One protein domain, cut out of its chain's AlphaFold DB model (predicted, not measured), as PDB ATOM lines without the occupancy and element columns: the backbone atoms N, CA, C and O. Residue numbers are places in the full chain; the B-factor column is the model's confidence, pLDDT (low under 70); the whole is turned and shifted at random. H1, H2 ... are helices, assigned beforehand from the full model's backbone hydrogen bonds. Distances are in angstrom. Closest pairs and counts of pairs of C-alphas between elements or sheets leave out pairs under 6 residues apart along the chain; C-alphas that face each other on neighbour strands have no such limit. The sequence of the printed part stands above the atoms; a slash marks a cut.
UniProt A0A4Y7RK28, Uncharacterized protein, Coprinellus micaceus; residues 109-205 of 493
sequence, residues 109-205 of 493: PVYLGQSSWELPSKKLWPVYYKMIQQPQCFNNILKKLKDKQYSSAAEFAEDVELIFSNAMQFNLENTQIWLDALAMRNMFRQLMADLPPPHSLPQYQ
ATOM      1  N   PRO A 109     172.162 225.403 211.518       36.84
ATOM      2  CA  PRO A 109     171.747 224.896 212.824       36.84
ATOM      3  C   PRO A 109     170.585 223.904 212.677       36.84
ATOM      4  O   PRO A 109     169.465 224.282 212.345       36.84
ATOM      5  N   VAL A 110     170.866 222.621 212.922       44.88
ATOM      6  CA  VAL A 110     169.887 221.536 212.767       44.88
ATOM      7  C   VAL A 110     168.859 221.618 213.892       44.88
ATOM      8  O   VAL A 110     169.091 221.126 214.997       44.88
ATOM      9  N   TYR A 111     167.719 222.241 213.605       48.47
ATOM     10  CA  TYR A 111     166.569 222.272 214.504       48.47
ATOM     11  C   TYR A 111     165.899 220.895 214.579       48.47
ATOM     12  O   TYR A 111     165.868 220.146 213.595       48.47
ATOM     13  N   LEU A 112     165.294 220.578 215.731       54.00
ATOM     14  CA  LEU A 112     164.621 219.291 215.932       54.00
ATOM     15  C   LEU A 112     163.574 218.999 214.843       54.00
ATOM     16  O   LEU A 112     163.479 217.852 214.398       54.00
ATOM     17  N   GLY A 113     162.850 220.031 214.389       49.62
ATOM     18  CA  GLY A 113     161.804 219.940 213.366       49.62
ATOM     19  C   GLY A 113     162.264 219.283 212.061       49.62
ATOM     20  O   GLY A 113     161.597 218.365 211.596       49.62
ATOM     21  N   GLN A 114     163.430 219.661 211.523       51.47
ATOM     22  CA  GLN A 114     163.985 219.005 210.329       51.47
ATOM     23  C   GLN A 114     164.451 217.575 210.647       51.47
ATOM     24  O   GLN A 114     164.087 216.630 209.954       51.47
ATOM     25  N   SER A 115     165.188 217.386 211.749       60.84
ATOM     26  CA  SER A 115     165.746 216.071 212.124       60.84
ATOM     27  C   SER A 115     164.718 214.997 212.515       60.84
ATOM     28  O   SER A 115     165.075 213.827 212.621       60.84
ATOM     29  N   SER A 116     163.461 215.387 212.758       69.44
ATOM     30  CA  SER A 116     162.366 214.487 213.156       69.44
ATOM     31  C   SER A 116     161.370 214.197 212.027       69.44
ATOM     32  O   SER A 116     160.456 213.389 212.210       69.44
ATOM     33  N   TRP A 117     161.514 214.853 210.871       70.56
ATOM     34  CA  TRP A 117     160.604 214.704 209.735       70.56
ATOM     35  C   TRP A 117     160.862 213.405 208.965       70.56
ATOM     36  O   TRP A 117     159.951 212.597 208.758       70.56
ATOM     37  N   GLU A 118     162.132 213.152 208.646       77.06
ATOM     38  CA  GLU A 118     162.624 211.935 208.002       77.06
ATOM     39  C   GLU A 118     163.640 211.202 208.891       77.06
ATOM     40  O   GLU A 118     164.276 211.783 209.769       77.06
ATOM     41  N   LEU A 119     163.769 209.890 208.695       83.25
ATOM     42  CA  LEU A 119     164.762 209.088 209.399       83.25
ATOM     43  C   LEU A 119     166.168 209.328 208.820       83.25
ATOM     44  O   LEU A 119     166.329 209.254 207.603       83.25
ATOM     45  N   PRO A 120     167.216 209.491 209.654       80.00
ATOM     46  CA  PRO A 120     168.593 209.604 209.171       80.00
ATOM     47  C   PRO A 120     168.962 208.449 208.230       80.00
ATOM     48  O   PRO A 120     168.646 207.294 208.524       80.00
ATOM     49  N   SER A 121     169.653 208.713 207.117       79.81
ATOM     50  CA  SER A 121     170.011 207.660 206.152       79.81
ATOM     51  C   SER A 121     170.791 206.517 206.814       79.81
ATOM     52  O   SER A 121     171.829 206.740 207.439       79.81
ATOM     53  N   LYS A 122     170.332 205.266 206.644       81.62
ATOM     54  CA  LYS A 122     170.982 204.060 207.207       81.62
ATOM     55  C   LYS A 122     172.434 203.882 206.758       81.62
ATOM     56  O   LYS A 122     173.218 203.309 207.511       81.62
ATOM     57  N   LYS A 123     172.774 204.352 205.549       74.62
ATOM     58  CA  LYS A 123     174.133 204.291 204.987       74.62
ATOM     59  C   LYS A 123     175.079 205.248 205.727       74.62
ATOM     60  O   LYS A 123     176.183 204.851 206.077       74.62
ATOM     61  N   LEU A 124     174.619 206.473 206.002       69.81
ATOM     62  CA  LEU A 124     175.408 207.542 206.632       69.81
ATOM     63  C   LEU A 124     175.414 207.461 208.167       69.81
ATOM     64  O   LEU A 124     176.424 207.741 208.801       69.81
ATOM     65  N   TRP A 125     174.307 207.018 208.771       78.12
ATOM     66  CA  TRP A 125     174.108 206.989 210.224       78.12
ATOM     67  C   TRP A 125     173.900 205.568 210.786       78.12
ATOM     68  O   TRP A 125     172.974 205.347 211.572       78.12
ATOM     69  N   PRO A 126     174.757 204.570 210.481       82.50
ATOM     70  CA  PRO A 126     174.578 203.199 210.974       82.50
ATOM     71  C   PRO A 126     174.682 203.090 212.506       82.50
ATOM     72  O   PRO A 126     174.251 202.095 213.083       82.50
ATOM     73  N   VAL A 127     175.251 204.097 213.179       80.50
ATOM     74  CA  VAL A 127     175.296 204.193 214.647       80.50
ATOM     75  C   VAL A 127     173.926 204.565 215.231       80.50
ATOM     76  O   VAL A 127     173.554 204.013 216.264       80.50
ATOM     77  N   TYR A 128     173.134 205.407 214.550       83.88
ATOM     78  CA  TYR A 128     171.767 205.758 214.966       83.88
ATOM     79  C   TYR A 128     170.908 204.496 215.120       83.88
ATOM     80  O   TYR A 128     170.385 204.227 216.197       83.88
ATOM     81  N   TYR A 129     170.902 203.638 214.098       88.31
ATOM     82  CA  TYR A 129     170.160 202.368 214.076       88.31
ATOM     83  C   TYR A 129     170.718 201.265 214.990       88.31
ATOM     84  O   TYR A 129     170.114 200.201 215.094       88.31
ATOM     85  N   LYS A 130     171.867 201.487 215.643       87.31
ATOM     86  CA  LYS A 130     172.397 200.604 216.698       87.31
ATOM     87  C   LYS A 130     172.018 201.070 218.105       87.31
ATOM     88  O   LYS A 130     172.105 200.275 219.034       87.31
ATOM     89  N   MET A 131     171.655 202.344 218.270       80.44
ATOM     90  CA  MET A 131     171.280 202.930 219.562       80.44
ATOM     91  C   MET A 131     169.763 203.121 219.691       80.44
ATOM     92  O   MET A 131     169.214 202.923 220.773       80.44
ATOM     93  N   ILE A 132     169.087 203.456 218.589       89.56
ATOM     94  CA  ILE A 132     167.637 203.641 218.502       89.56
ATOM     95  C   ILE A 132     166.984 202.372 217.951       89.56
ATOM     96  O   ILE A 132     167.111 202.042 216.773       89.56
ATOM     97  N   GLN A 133     166.271 201.667 218.832       90.25
ATOM     98  CA  GLN A 133     165.685 200.347 218.560       90.25
ATOM     99  C   GLN A 133     164.421 200.409 217.692       90.25
ATOM    100  O   GLN A 133     164.151 199.485 216.928       90.25
ATOM    101  N   GLN A 134     163.646 201.489 217.812       89.69
ATOM    102  CA  GLN A 134     162.425 201.729 217.038       89.69
ATOM    103  C   GLN A 134     162.494 203.127 216.408       89.69
ATOM    104  O   GLN A 134     161.931 204.075 216.953       89.69
ATOM    105  N   PRO A 135     163.225 203.288 215.289       90.38
ATOM    106  CA  PRO A 135     163.296 204.551 214.563       90.38
ATOM    107  C   PRO A 135     161.900 205.008 214.132       90.38
ATOM    108  O   PRO A 135     161.201 204.270 213.439       90.38
ATOM    109  N   GLN A 136     161.520 206.230 214.507       90.62
ATOM    110  CA  GLN A 136     160.252 206.843 214.119       90.62
ATOM    111  C   GLN A 136     160.463 208.296 213.674       90.62
ATOM    112  O   GLN A 136     161.364 208.961 214.184       90.62
ATOM    113  N   CYS A 137     159.651 208.767 212.725       87.00
ATOM    114  CA  CYS A 137     159.647 210.144 212.218       87.00
ATOM    115  C   CYS A 137     158.228 210.569 211.801       87.00
ATOM    116  O   CYS A 137     157.353 209.718 211.614       87.00
ATOM    117  N   PHE A 138     157.984 211.872 211.637       79.62
ATOM    118  CA  PHE A 138     156.640 212.377 211.334       79.62
ATOM    119  C   PHE A 138     156.101 211.883 209.982       79.62
ATOM    120  O   PHE A 138     154.928 211.519 209.913       79.62
ATOM    121  N   ASN A 139     156.941 211.735 208.948       79.19
ATOM    122  CA  ASN A 139     156.516 211.168 207.658       79.19
ATOM    123  C   ASN A 139     155.943 209.745 207.781       79.19
ATOM    124  O   ASN A 139     154.945 209.415 207.137       79.19
ATOM    125  N   ASN A 140     156.519 208.906 208.647       83.12
ATOM    126  CA  ASN A 140     155.989 207.566 208.905       83.12
ATOM    127  C   ASN A 140     154.625 207.621 209.606       83.12
ATOM    128  O   ASN A 140     153.728 206.862 209.241       83.12
ATOM    129  N   ILE A 141     154.448 208.527 210.576       80.50
ATOM    130  CA  ILE A 141     153.166 208.726 211.272       80.50
ATOM    131  C   ILE A 141     152.094 209.208 210.291       80.50
ATOM    132  O   ILE A 141     151.017 208.619 210.223       80.50
ATOM    133  N   LEU A 142     152.400 210.223 209.477       75.19
ATOM    134  CA  LEU A 142     151.494 210.743 208.449       75.19
ATOM    135  C   LEU A 142     151.094 209.656 207.446       75.19
ATOM    136  O   LEU A 142     149.920 209.558 207.084       75.19
ATOM    137  N   LYS A 143     152.034 208.792 207.041       75.62
ATOM    138  CA  LYS A 143     151.737 207.638 206.186       75.62
ATOM    139  C   LYS A 143     150.820 206.628 206.880       75.62
ATOM    140  O   LYS A 143     149.776 206.299 206.327       75.62
ATOM    141  N   LYS A 144     151.150 206.185 208.100       77.50
ATOM    142  CA  LYS A 144     150.304 205.268 208.891       77.50
ATOM    143  C   LYS A 144     148.890 205.819 209.096       77.50
ATOM    144  O   LYS A 144     147.929 205.052 209.103       77.50
ATOM    145  N   LEU A 145     148.755 207.136 209.240       71.19
ATOM    146  CA  LEU A 145     147.479 207.825 209.413       71.19
ATOM    147  C   LEU A 145     146.660 207.858 208.110       71.19
ATOM    148  O   LEU A 145     145.482 207.502 208.130       71.19
ATOM    149  N   LYS A 146     147.292 208.181 206.970       72.88
ATOM    150  CA  LYS A 146     146.680 208.117 205.625       72.88
ATOM    151  C   LYS A 146     146.250 206.690 205.259       72.88
ATOM    152  O   LYS A 146     145.133 206.490 204.785       72.88
ATOM    153  N   ASP A 147     147.078 205.702 205.592       79.12
ATOM    154  CA  ASP A 147     146.815 204.270 205.394       79.12
ATOM    155  C   ASP A 147     145.830 203.678 206.435       79.12
ATOM    156  O   ASP A 147     145.534 202.484 206.392       79.12
ATOM    157  N   LYS A 148     145.317 204.488 207.380       77.56
ATOM    158  CA  LYS A 148     144.391 204.096 208.468       77.56
ATOM    159  C   LYS A 148     144.888 202.922 209.330       77.56
ATOM    160  O   LYS A 148     144.102 202.095 209.784       77.56
ATOM    161  N   GLN A 149     146.196 202.862 209.571       78.81
ATOM    162  CA  GLN A 149     146.861 201.783 210.313       78.81
ATOM    163  C   GLN A 149     146.820 201.957 211.841       78.81
ATOM    164  O   GLN A 149     147.244 201.056 212.559       78.81
ATOM    165  N   TYR A 150     146.323 203.090 212.342       77.19
ATOM    166  CA  TYR A 150     146.089 203.309 213.770       77.19
ATOM    167  C   TYR A 150     144.714 202.774 214.175       77.19
ATOM    168  O   TYR A 150     143.687 203.303 213.753       77.19
ATOM    169  N   SER A 151     144.699 201.745 215.022       76.25
ATOM    170  CA  SER A 151     143.471 201.152 215.570       76.25
ATOM    171  C   SER A 151     142.942 201.932 216.776       76.25
ATOM    172  O   SER A 151     141.776 201.795 217.147       76.25
ATOM    173  N   SER A 152     143.784 202.763 217.399       74.12
ATOM    174  CA  SER A 152     143.410 203.622 218.521       74.12
ATOM    175  C   SER A 152     144.213 204.927 218.550       74.12
ATOM    176  O   SER A 152     145.337 205.003 218.055       74.12
ATOM    177  N   ALA A 153     143.662 205.957 219.203       71.69
ATOM    178  CA  ALA A 153     144.389 207.204 219.461       71.69
ATOM    179  C   ALA A 153     145.602 207.010 220.398       71.69
ATOM    180  O   ALA A 153     146.511 207.838 220.393       71.69
ATOM    181  N   ALA A 154     145.643 205.916 221.171       77.69
ATOM    182  CA  ALA A 154     146.788 205.567 222.008       77.69
ATOM    183  C   ALA A 154     148.009 205.174 221.163       77.69
ATOM    184  O   ALA A 154     149.087 205.703 221.400       77.69
ATOM    185  N   GLU A 155     147.834 204.344 220.129       81.62
ATOM    186  CA  GLU A 155     148.916 203.949 219.208       81.62
ATOM    187  C   GLU A 155     149.510 205.151 218.454       81.62
ATOM    188  O   GLU A 155     150.719 205.221 218.237       81.62
ATOM    189  N   PHE A 156     148.668 206.117 218.071       80.50
ATOM    190  CA  PHE A 156     149.125 207.380 217.486       80.50
ATOM    191  C   PHE A 156     149.953 208.196 218.490       80.50
ATOM    192  O   PHE A 156     151.033 208.682 218.157       80.50
ATOM    193  N   ALA A 157     149.477 208.318 219.732       80.00
ATOM    194  CA  ALA A 157     150.176 209.064 220.773       80.00
ATOM    195  C   ALA A 157     151.507 208.415 221.189       80.00
ATOM    196  O   ALA A 157     152.480 209.127 221.436       80.00
ATOM    197  N   GLU A 158     151.572 207.081 221.219       87.81
ATOM    198  CA  GLU A 158     152.808 206.325 221.441       87.81
ATOM    199  C   GLU A 158     153.846 206.601 220.346       87.81
ATOM    200  O   GLU A 158     155.000 206.879 220.666       87.81
ATOM    201  N   ASP A 159     153.447 206.608 219.069       87.12
ATOM    202  CA  ASP A 159     154.351 206.930 217.957       87.12
ATOM    203  C   ASP A 159     154.868 208.379 218.012       87.12
ATOM    204  O   ASP A 159     156.054 208.620 217.767       87.12
ATOM    205  N   VAL A 160     154.018 209.350 218.365       82.75
ATOM    206  CA  VAL A 160     154.438 210.754 218.528       82.75
ATOM    207  C   VAL A 160     155.408 210.903 219.709       82.75
ATOM    208  O   VAL A 160     156.441 211.562 219.587       82.75
ATOM    209  N   GLU A 161     155.148 210.242 220.841       88.00
ATOM    210  CA  GLU A 161     156.094 210.219 221.963       88.00
ATOM    211  C   GLU A 161     157.406 209.497 221.653       88.00
ATOM    212  O   GLU A 161     158.452 209.858 222.210       88.00
ATOM    213  N   LEU A 162     157.369 208.489 220.780       92.00
ATOM    214  CA  LEU A 162     158.539 207.732 220.354       92.00
ATOM    215  C   LEU A 162     159.513 208.612 219.561       92.00
ATOM    216  O   LEU A 162     160.714 208.518 219.799       92.00
ATOM    217  N   ILE A 163     159.029 209.528 218.710       87.50
ATOM    218  CA  ILE A 163     159.879 210.520 218.019       87.50
ATOM    219  C   ILE A 163     160.686 211.337 219.035       87.50
ATOM    220  O   ILE A 163     161.920 211.341 218.996       87.50
ATOM    221  N   PHE A 164     160.013 211.980 219.994       88.38
ATOM    222  CA  PHE A 164     160.693 212.813 220.989       88.38
ATOM    223  C   PHE A 164     161.612 211.997 221.902       88.38
ATOM    224  O   PHE A 164     162.699 212.446 222.260       88.38
ATOM    225  N   SER A 165     161.208 210.778 222.264       89.56
ATOM    226  CA  SER A 165     162.008 209.900 223.121       89.56
ATOM    227  C   SER A 165     163.266 209.392 222.409       89.56
ATOM    228  O   SER A 165     164.334 209.386 223.016       89.56
ATOM    229  N   ASN A 166     163.179 209.068 221.115       90.12
ATOM    230  CA  ASN A 166     164.334 208.743 220.276       90.12
ATOM    231  C   ASN A 166     165.283 209.938 220.136       90.12
ATOM    232  O   ASN A 166     166.495 209.784 220.287       90.12
ATOM    233  N   ALA A 167     164.743 211.141 219.907       84.81
ATOM    234  CA  ALA A 167     165.544 212.357 219.820       84.81
ATOM    235  C   ALA A 167     166.290 212.632 221.138       84.81
ATOM    236  O   ALA A 167     167.491 212.899 221.111       84.81
ATOM    237  N   MET A 168     165.623 212.480 222.287       86.56
ATOM    238  CA  MET A 168     166.244 212.603 223.612       86.56
ATOM    239  C   MET A 168     167.240 211.478 223.946       86.56
ATOM    240  O   MET A 168     168.121 211.687 224.776       86.56
ATOM    241  N   GLN A 169     167.098 210.289 223.353       88.00
ATOM    242  CA  GLN A 169     167.997 209.149 223.576       88.00
ATOM    243  C   GLN A 169     169.260 209.219 222.705       88.00
ATOM    244  O   GLN A 169     170.323 208.773 223.135       88.00
ATOM    245  N   PHE A 170     169.152 209.735 221.477       84.94
ATOM    246  CA  PHE A 170     170.283 209.852 220.555       84.94
ATOM    247  C   PHE A 170     171.111 211.123 220.783       84.94
ATOM    248  O   PHE A 170     172.337 211.081 220.676       84.94
ATOM    249  N   ASN A 171     170.460 212.251 221.083       84.31
ATOM    250  CA  ASN A 171     171.140 213.527 221.299       84.31
ATOM    251  C   ASN A 171     171.594 213.676 222.757       84.31
ATOM    252  O   ASN A 171     170.938 213.202 223.683       84.31
ATOM    253  N   LEU A 172     172.712 214.373 222.964       78.81
ATOM    254  CA  LEU A 172     173.252 214.633 224.296       78.81
ATOM    255  C   LEU A 172     172.315 215.556 225.099       78.81
ATOM    256  O   LEU A 172     171.770 216.524 224.562       78.81
ATOM    257  N   GLU A 173     172.162 215.278 226.394       80.31
ATOM    258  CA  GLU A 173     171.360 216.098 227.306       80.31
ATOM    259  C   GLU A 173     171.809 217.569 227.295       80.31
ATOM    260  O   GLU A 173     173.002 217.870 227.228       80.31
ATOM    261  N   ASN A 174     170.849 218.493 227.399       74.88
ATOM    262  CA  ASN A 174     171.050 219.949 227.328       74.88
ATOM    263  C   ASN A 174     171.539 220.502 225.970       74.88
ATOM    264  O   ASN A 174     171.790 221.702 225.867       74.88
ATOM    265  N   THR A 175     171.636 219.687 224.913       78.69
ATOM    266  CA  THR A 175     171.705 220.226 223.540       78.69
ATOM    267  C   THR A 175     170.361 220.831 223.136       78.69
ATOM    268  O   THR A 175     169.321 220.402 223.634       78.69
ATOM    269  N   GLN A 176     170.357 221.791 222.202       68.00
ATOM    270  CA  GLN A 176     169.119 222.438 221.747       68.00
ATOM    271  C   GLN A 176     168.087 221.410 221.254       68.00
ATOM    272  O   GLN A 176     166.963 221.405 221.730       68.00
ATOM    273  N   ILE A 177     168.509 220.452 220.422       73.81
ATOM    274  CA  ILE A 177     167.656 219.366 219.901       73.81
ATOM    275  C   ILE A 177     167.023 218.539 221.038       73.81
ATOM    276  O   ILE A 177     165.859 218.146 220.954       73.81
ATOM    277  N   TRP A 178     167.763 218.284 222.122       82.62
ATOM    278  CA  TRP A 178     167.256 217.560 223.293       82.62
ATOM    279  C   TRP A 178     166.270 218.402 224.119       82.62
ATOM    280  O   TRP A 178     165.255 217.882 224.584       82.62
ATOM    281  N   LEU A 179     166.550 219.700 224.287       75.00
ATOM    282  CA  LEU A 179     165.682 220.648 224.996       75.00
ATOM    283  C   LEU A 179     164.369 220.876 224.236       75.00
ATOM    284  O   LEU A 179     163.300 220.799 224.843       75.00
ATOM    285  N   ASP A 180     164.444 221.051 222.917       70.12
ATOM    286  CA  ASP A 180     163.295 221.134 222.014       70.12
ATOM    287  C   ASP A 180     162.442 219.857 222.119       70.12
ATOM    288  O   ASP A 180     161.222 219.930 222.252       70.12
ATOM    289  N   ALA A 181     163.070 218.673 222.147       78.94
ATOM    290  CA  ALA A 181     162.358 217.393 222.219       78.94
ATOM    291  C   ALA A 181     161.651 217.211 223.566       78.94
ATOM    292  O   ALA A 181     160.520 216.721 223.622       78.94
ATOM    293  N   LEU A 182     162.287 217.648 224.655       81.19
ATOM    294  CA  LEU A 182     161.670 217.681 225.975       81.19
ATOM    295  C   LEU A 182     160.481 218.653 226.016       81.19
ATOM    296  O   LEU A 182     159.426 218.289 226.538       81.19
ATOM    297  N   ALA A 183     160.629 219.856 225.454       75.12
ATOM    298  CA  ALA A 183     159.564 220.853 225.384       75.12
ATOM    299  C   ALA A 183     158.370 220.341 224.564       75.12
ATOM    300  O   ALA A 183     157.248 220.312 225.075       75.12
ATOM    301  N   MET A 184     158.606 219.841 223.346       76.69
ATOM    302  CA  MET A 184     157.563 219.284 222.479       76.69
ATOM    303  C   MET A 184     156.853 218.084 223.114       76.69
ATOM    304  O   MET A 184     155.626 218.024 223.076       76.69
ATOM    305  N   ARG A 185     157.578 217.169 223.778       82.31
ATOM    306  CA  ARG A 185     156.949 216.046 224.495       82.31
ATOM    307  C   ARG A 185     156.088 216.508 225.670       82.31
ATOM    308  O   ARG A 185     155.037 215.922 225.917       82.31
ATOM    309  N   ASN A 186     156.519 217.531 226.408       77.69
ATOM    310  CA  ASN A 186     155.742 218.071 227.523       77.69
ATOM    311  C   ASN A 186     154.466 218.766 227.025       77.69
ATOM    312  O   ASN A 186     153.393 218.486 227.557       77.69
ATOM    313  N   MET A 187     154.566 219.584 225.970       72.50
ATOM    314  CA  MET A 187     153.407 220.200 225.313       72.50
ATOM    315  C   MET A 187     152.442 219.134 224.788       72.50
ATOM    316  O   MET A 187     151.266 219.162 225.131       72.50
ATOM    317  N   PHE A 188     152.934 218.131 224.050       78.44
ATOM    318  CA  PHE A 188     152.109 217.031 223.543       78.44
ATOM    319  C   PHE A 188     151.328 216.321 224.659       78.44
ATOM    320  O   PHE A 188     150.121 216.125 224.548       78.44
ATOM    321  N   ARG A 189     151.987 215.998 225.776       80.50
ATOM    322  CA  ARG A 189     151.334 215.359 226.930       80.50
ATOM    323  C   ARG A 189     150.273 216.232 227.591       80.50
ATOM    324  O   ARG A 189     149.272 215.690 228.046       80.50
ATOM    325  N   GLN A 190     150.481 217.545 227.648       73.44
ATOM    326  CA  GLN A 190     149.486 218.484 228.164       73.44
ATOM    327  C   GLN A 190     148.262 218.538 227.237       73.44
ATOM    328  O   GLN A 190     147.143 218.332 227.698       73.44
ATOM    329  N   LEU A 191     148.480 218.680 225.925       69.44
ATOM    330  CA  LEU A 191     147.416 218.668 224.915       69.44
ATOM    331  C   LEU A 191     146.581 217.376 224.995       69.44
ATOM    332  O   LEU A 191     145.356 217.433 225.006       69.44
ATOM    333  N   MET A 192     147.232 216.214 225.126       71.38
ATOM    334  CA  MET A 192     146.554 214.916 225.251       71.38
ATOM    335  C   MET A 192     145.870 214.683 226.614       71.38
ATOM    336  O   MET A 192     145.006 213.809 226.710       71.38
ATOM    337  N   ALA A 193     146.230 215.437 227.658       73.19
ATOM    338  CA  ALA A 193     145.552 215.412 228.957       73.19
ATOM    339  C   ALA A 193     144.267 216.259 228.953       73.19
ATOM    340  O   ALA A 193     143.272 215.858 229.560       73.19
ATOM    341  N   ASP A 194     144.280 217.380 228.225       68.12
ATOM    342  CA  ASP A 194     143.159 218.320 228.084       68.12
ATOM    343  C   ASP A 194     142.076 217.839 227.084       68.12
ATOM    344  O   ASP A 194     141.045 218.491 226.906       68.12
ATOM    345  N   LEU A 195     142.272 216.678 226.443       63.59
ATOM    346  CA  LEU A 195     141.324 216.076 225.497       63.59
ATOM    347  C   LEU A 195     140.007 215.645 226.189       63.59
ATOM    348  O   LEU A 195     140.034 214.790 227.085       63.59
ATOM    349  N   PRO A 196     138.834 216.153 225.758       56.88
ATOM    350  CA  PRO A 196     137.555 215.782 226.357       56.88
ATOM    351  C   PRO A 196     137.142 214.333 226.018       56.88
ATOM    352  O   PRO A 196     137.514 213.795 224.966       56.88
ATOM    353  N   PRO A 197     136.321 213.679 226.864       52.56
ATOM    354  CA  PRO A 197     135.667 212.419 226.509       52.56
ATOM    355  C   PRO A 197     134.835 212.585 225.222       52.56
ATOM    356  O   PRO A 197     134.155 213.603 225.085       52.56
ATOM    357  N   PRO A 198     134.847 211.624 224.277       56.03
ATOM    358  CA  PRO A 198     135.323 210.241 224.404       56.03
ATOM    359  C   PRO A 198     136.801 210.019 224.030       56.03
ATOM    360  O   PRO A 198     137.251 208.876 224.022       56.03
ATOM    361  N   HIS A 199     137.554 211.071 223.696       58.12
ATOM    362  CA  HIS A 199     138.929 210.963 223.183       58.12
ATOM    363  C   HIS A 199     140.012 211.038 224.270       58.12
ATOM    364  O   HIS A 199     141.191 210.841 223.985       58.12
ATOM    365  N   SER A 200     139.611 211.271 225.520       61.78
ATOM    366  CA  SER A 200     140.458 211.209 226.709       61.78
ATOM    367  C   SER A 200     141.198 209.869 226.824       61.78
ATOM    368  O   SER A 200     140.579 208.832 227.079       61.78
ATOM    369  N   LEU A 201     142.526 209.887 226.700       66.12
ATOM    370  CA  LEU A 201     143.359 208.707 226.926       66.12
ATOM    371  C   LEU A 201     143.738 208.593 228.415       66.12
ATOM    372  O   LEU A 201     144.375 209.508 228.947       66.12
ATOM    373  N   PRO A 202     143.450 207.464 229.096       66.75
ATOM    374  CA  PRO A 202     143.765 207.297 230.519       66.75
ATOM    375  C   PRO A 202     145.249 207.472 230.871       66.75
ATOM    376  O   PRO A 202     145.567 207.835 231.998       66.75
ATOM    377  N   GLN A 203     146.163 207.251 229.919       70.19
ATOM    378  CA  GLN A 203     147.609 207.420 230.123       70.19
ATOM    379  C   GLN A 203     148.052 208.882 230.319       70.19
ATOM    380  O   GLN A 203     149.148 209.111 230.828       70.19
ATOM    381  N   TYR A 204     147.204 209.854 229.958       67.94
ATOM    382  CA  TYR A 204     147.453 211.290 230.144       67.94
ATOM    383  C   TYR A 204     146.583 211.925 231.234       67.94
ATOM    384  O   TYR A 204     146.871 213.027 231.697       67.94
ATOM    385  N   GLN A 205     145.568 211.211 231.730       60.91
ATOM    386  CA  GLN A 205     144.724 211.684 232.822       60.91
ATOM    387  C   GLN A 205     145.313 211.333 234.196       60.91
ATOM    388  O   GLN A 205     144.952 210.335 234.817       60.91
TER     389      GLN A 205
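What this domain is: This is residues 109 to 205 of the 493 residues of an uncharacterized protein of Coprinellus micaceus (UniProt A0A4Y7RK28). Two long helices, H4 and H5, lie side by side as a hairpin, and the shorter H3 runs along the other side of H4, so that three helices go back and forth with H4 between its two neighbours. The short H1 packs on the first part of H5, the short H2 sits near the last residue of H4 at that same end, and an unnamed tail, residues 194 to 205, lies beyond the far end of H5. The printed part has 97 residues with five named helices, in the order H1, H2, H3, H4, H5, and no named strand; the class is all helix. It is compact, with a radius of gyration of the C-alphas of 14.3 A, and spans 44 by 32 by 21 A.

Where its parts are: H4, residues 153 to 170, is 26.1 A from first to last C-alpha, from (144.389, 207.204, 219.461) to (170.283, 209.852, 220.555). H5, residues 176 to 193, is 25.6 A long and ends with C-alpha 193 at (145.552, 215.412, 228.957). H3, residues 138 to 146, is 12.2 A long. H1, residues 112 to 115, begins with C-alpha 112 at (164.621, 219.291, 215.932) and is 5.1 A long. H2, residues 128 to 131, is 5.4 A long.

How they stand to each other: H4 and H5 touch and form a helical hairpin. They run opposite ways at a shallow tilt of 19 degrees. Their closest C-alphas, those of Phe 164 and Ala 181, are 5.0 A apart; H4 touches H5 with residues 161 to 168 alone, and H5 touches H4 with residues 177 to 185 alone. H3 and H4 form a second helical hairpin, running opposite ways at a shallow tilt of 13 degrees. They touch, the closest C-alphas being those of Ile 141 and Asp 159 at 7.0 A, and H4 does this with residues 156 to 163 alone. H3 and H5 are apart. H1 touches H5, whose residues 176 to 181 alone take part; the C-alphas of Leu 112 and Ile 177 are closest, at 5.0 A. H1 and H4 are only just apart, with their closest C-alphas at 8.0 A. H2 is close to H4 but not clearly touching, with the closest C-alphas, those of Met 131 and Phe 170, 7.1 A apart. In H3 and H5 every O i to N i+4 pair is within hydrogen-bond range, in H4 13 of 14 are, and H1 and H2 are too short for such a pair.

The domain as a whole: The two C-alphas farthest apart, those of Lys 123 and Pro 197, are 44.8 A apart. The printed part has no cut. The link from H1 to H2, 12 residues, is long, and that from H4 to H5 is tight. The mean pLDDT of the printed part is 75.7; 22 residues are under 70, among them residues 109 to 116 and 194 to 202.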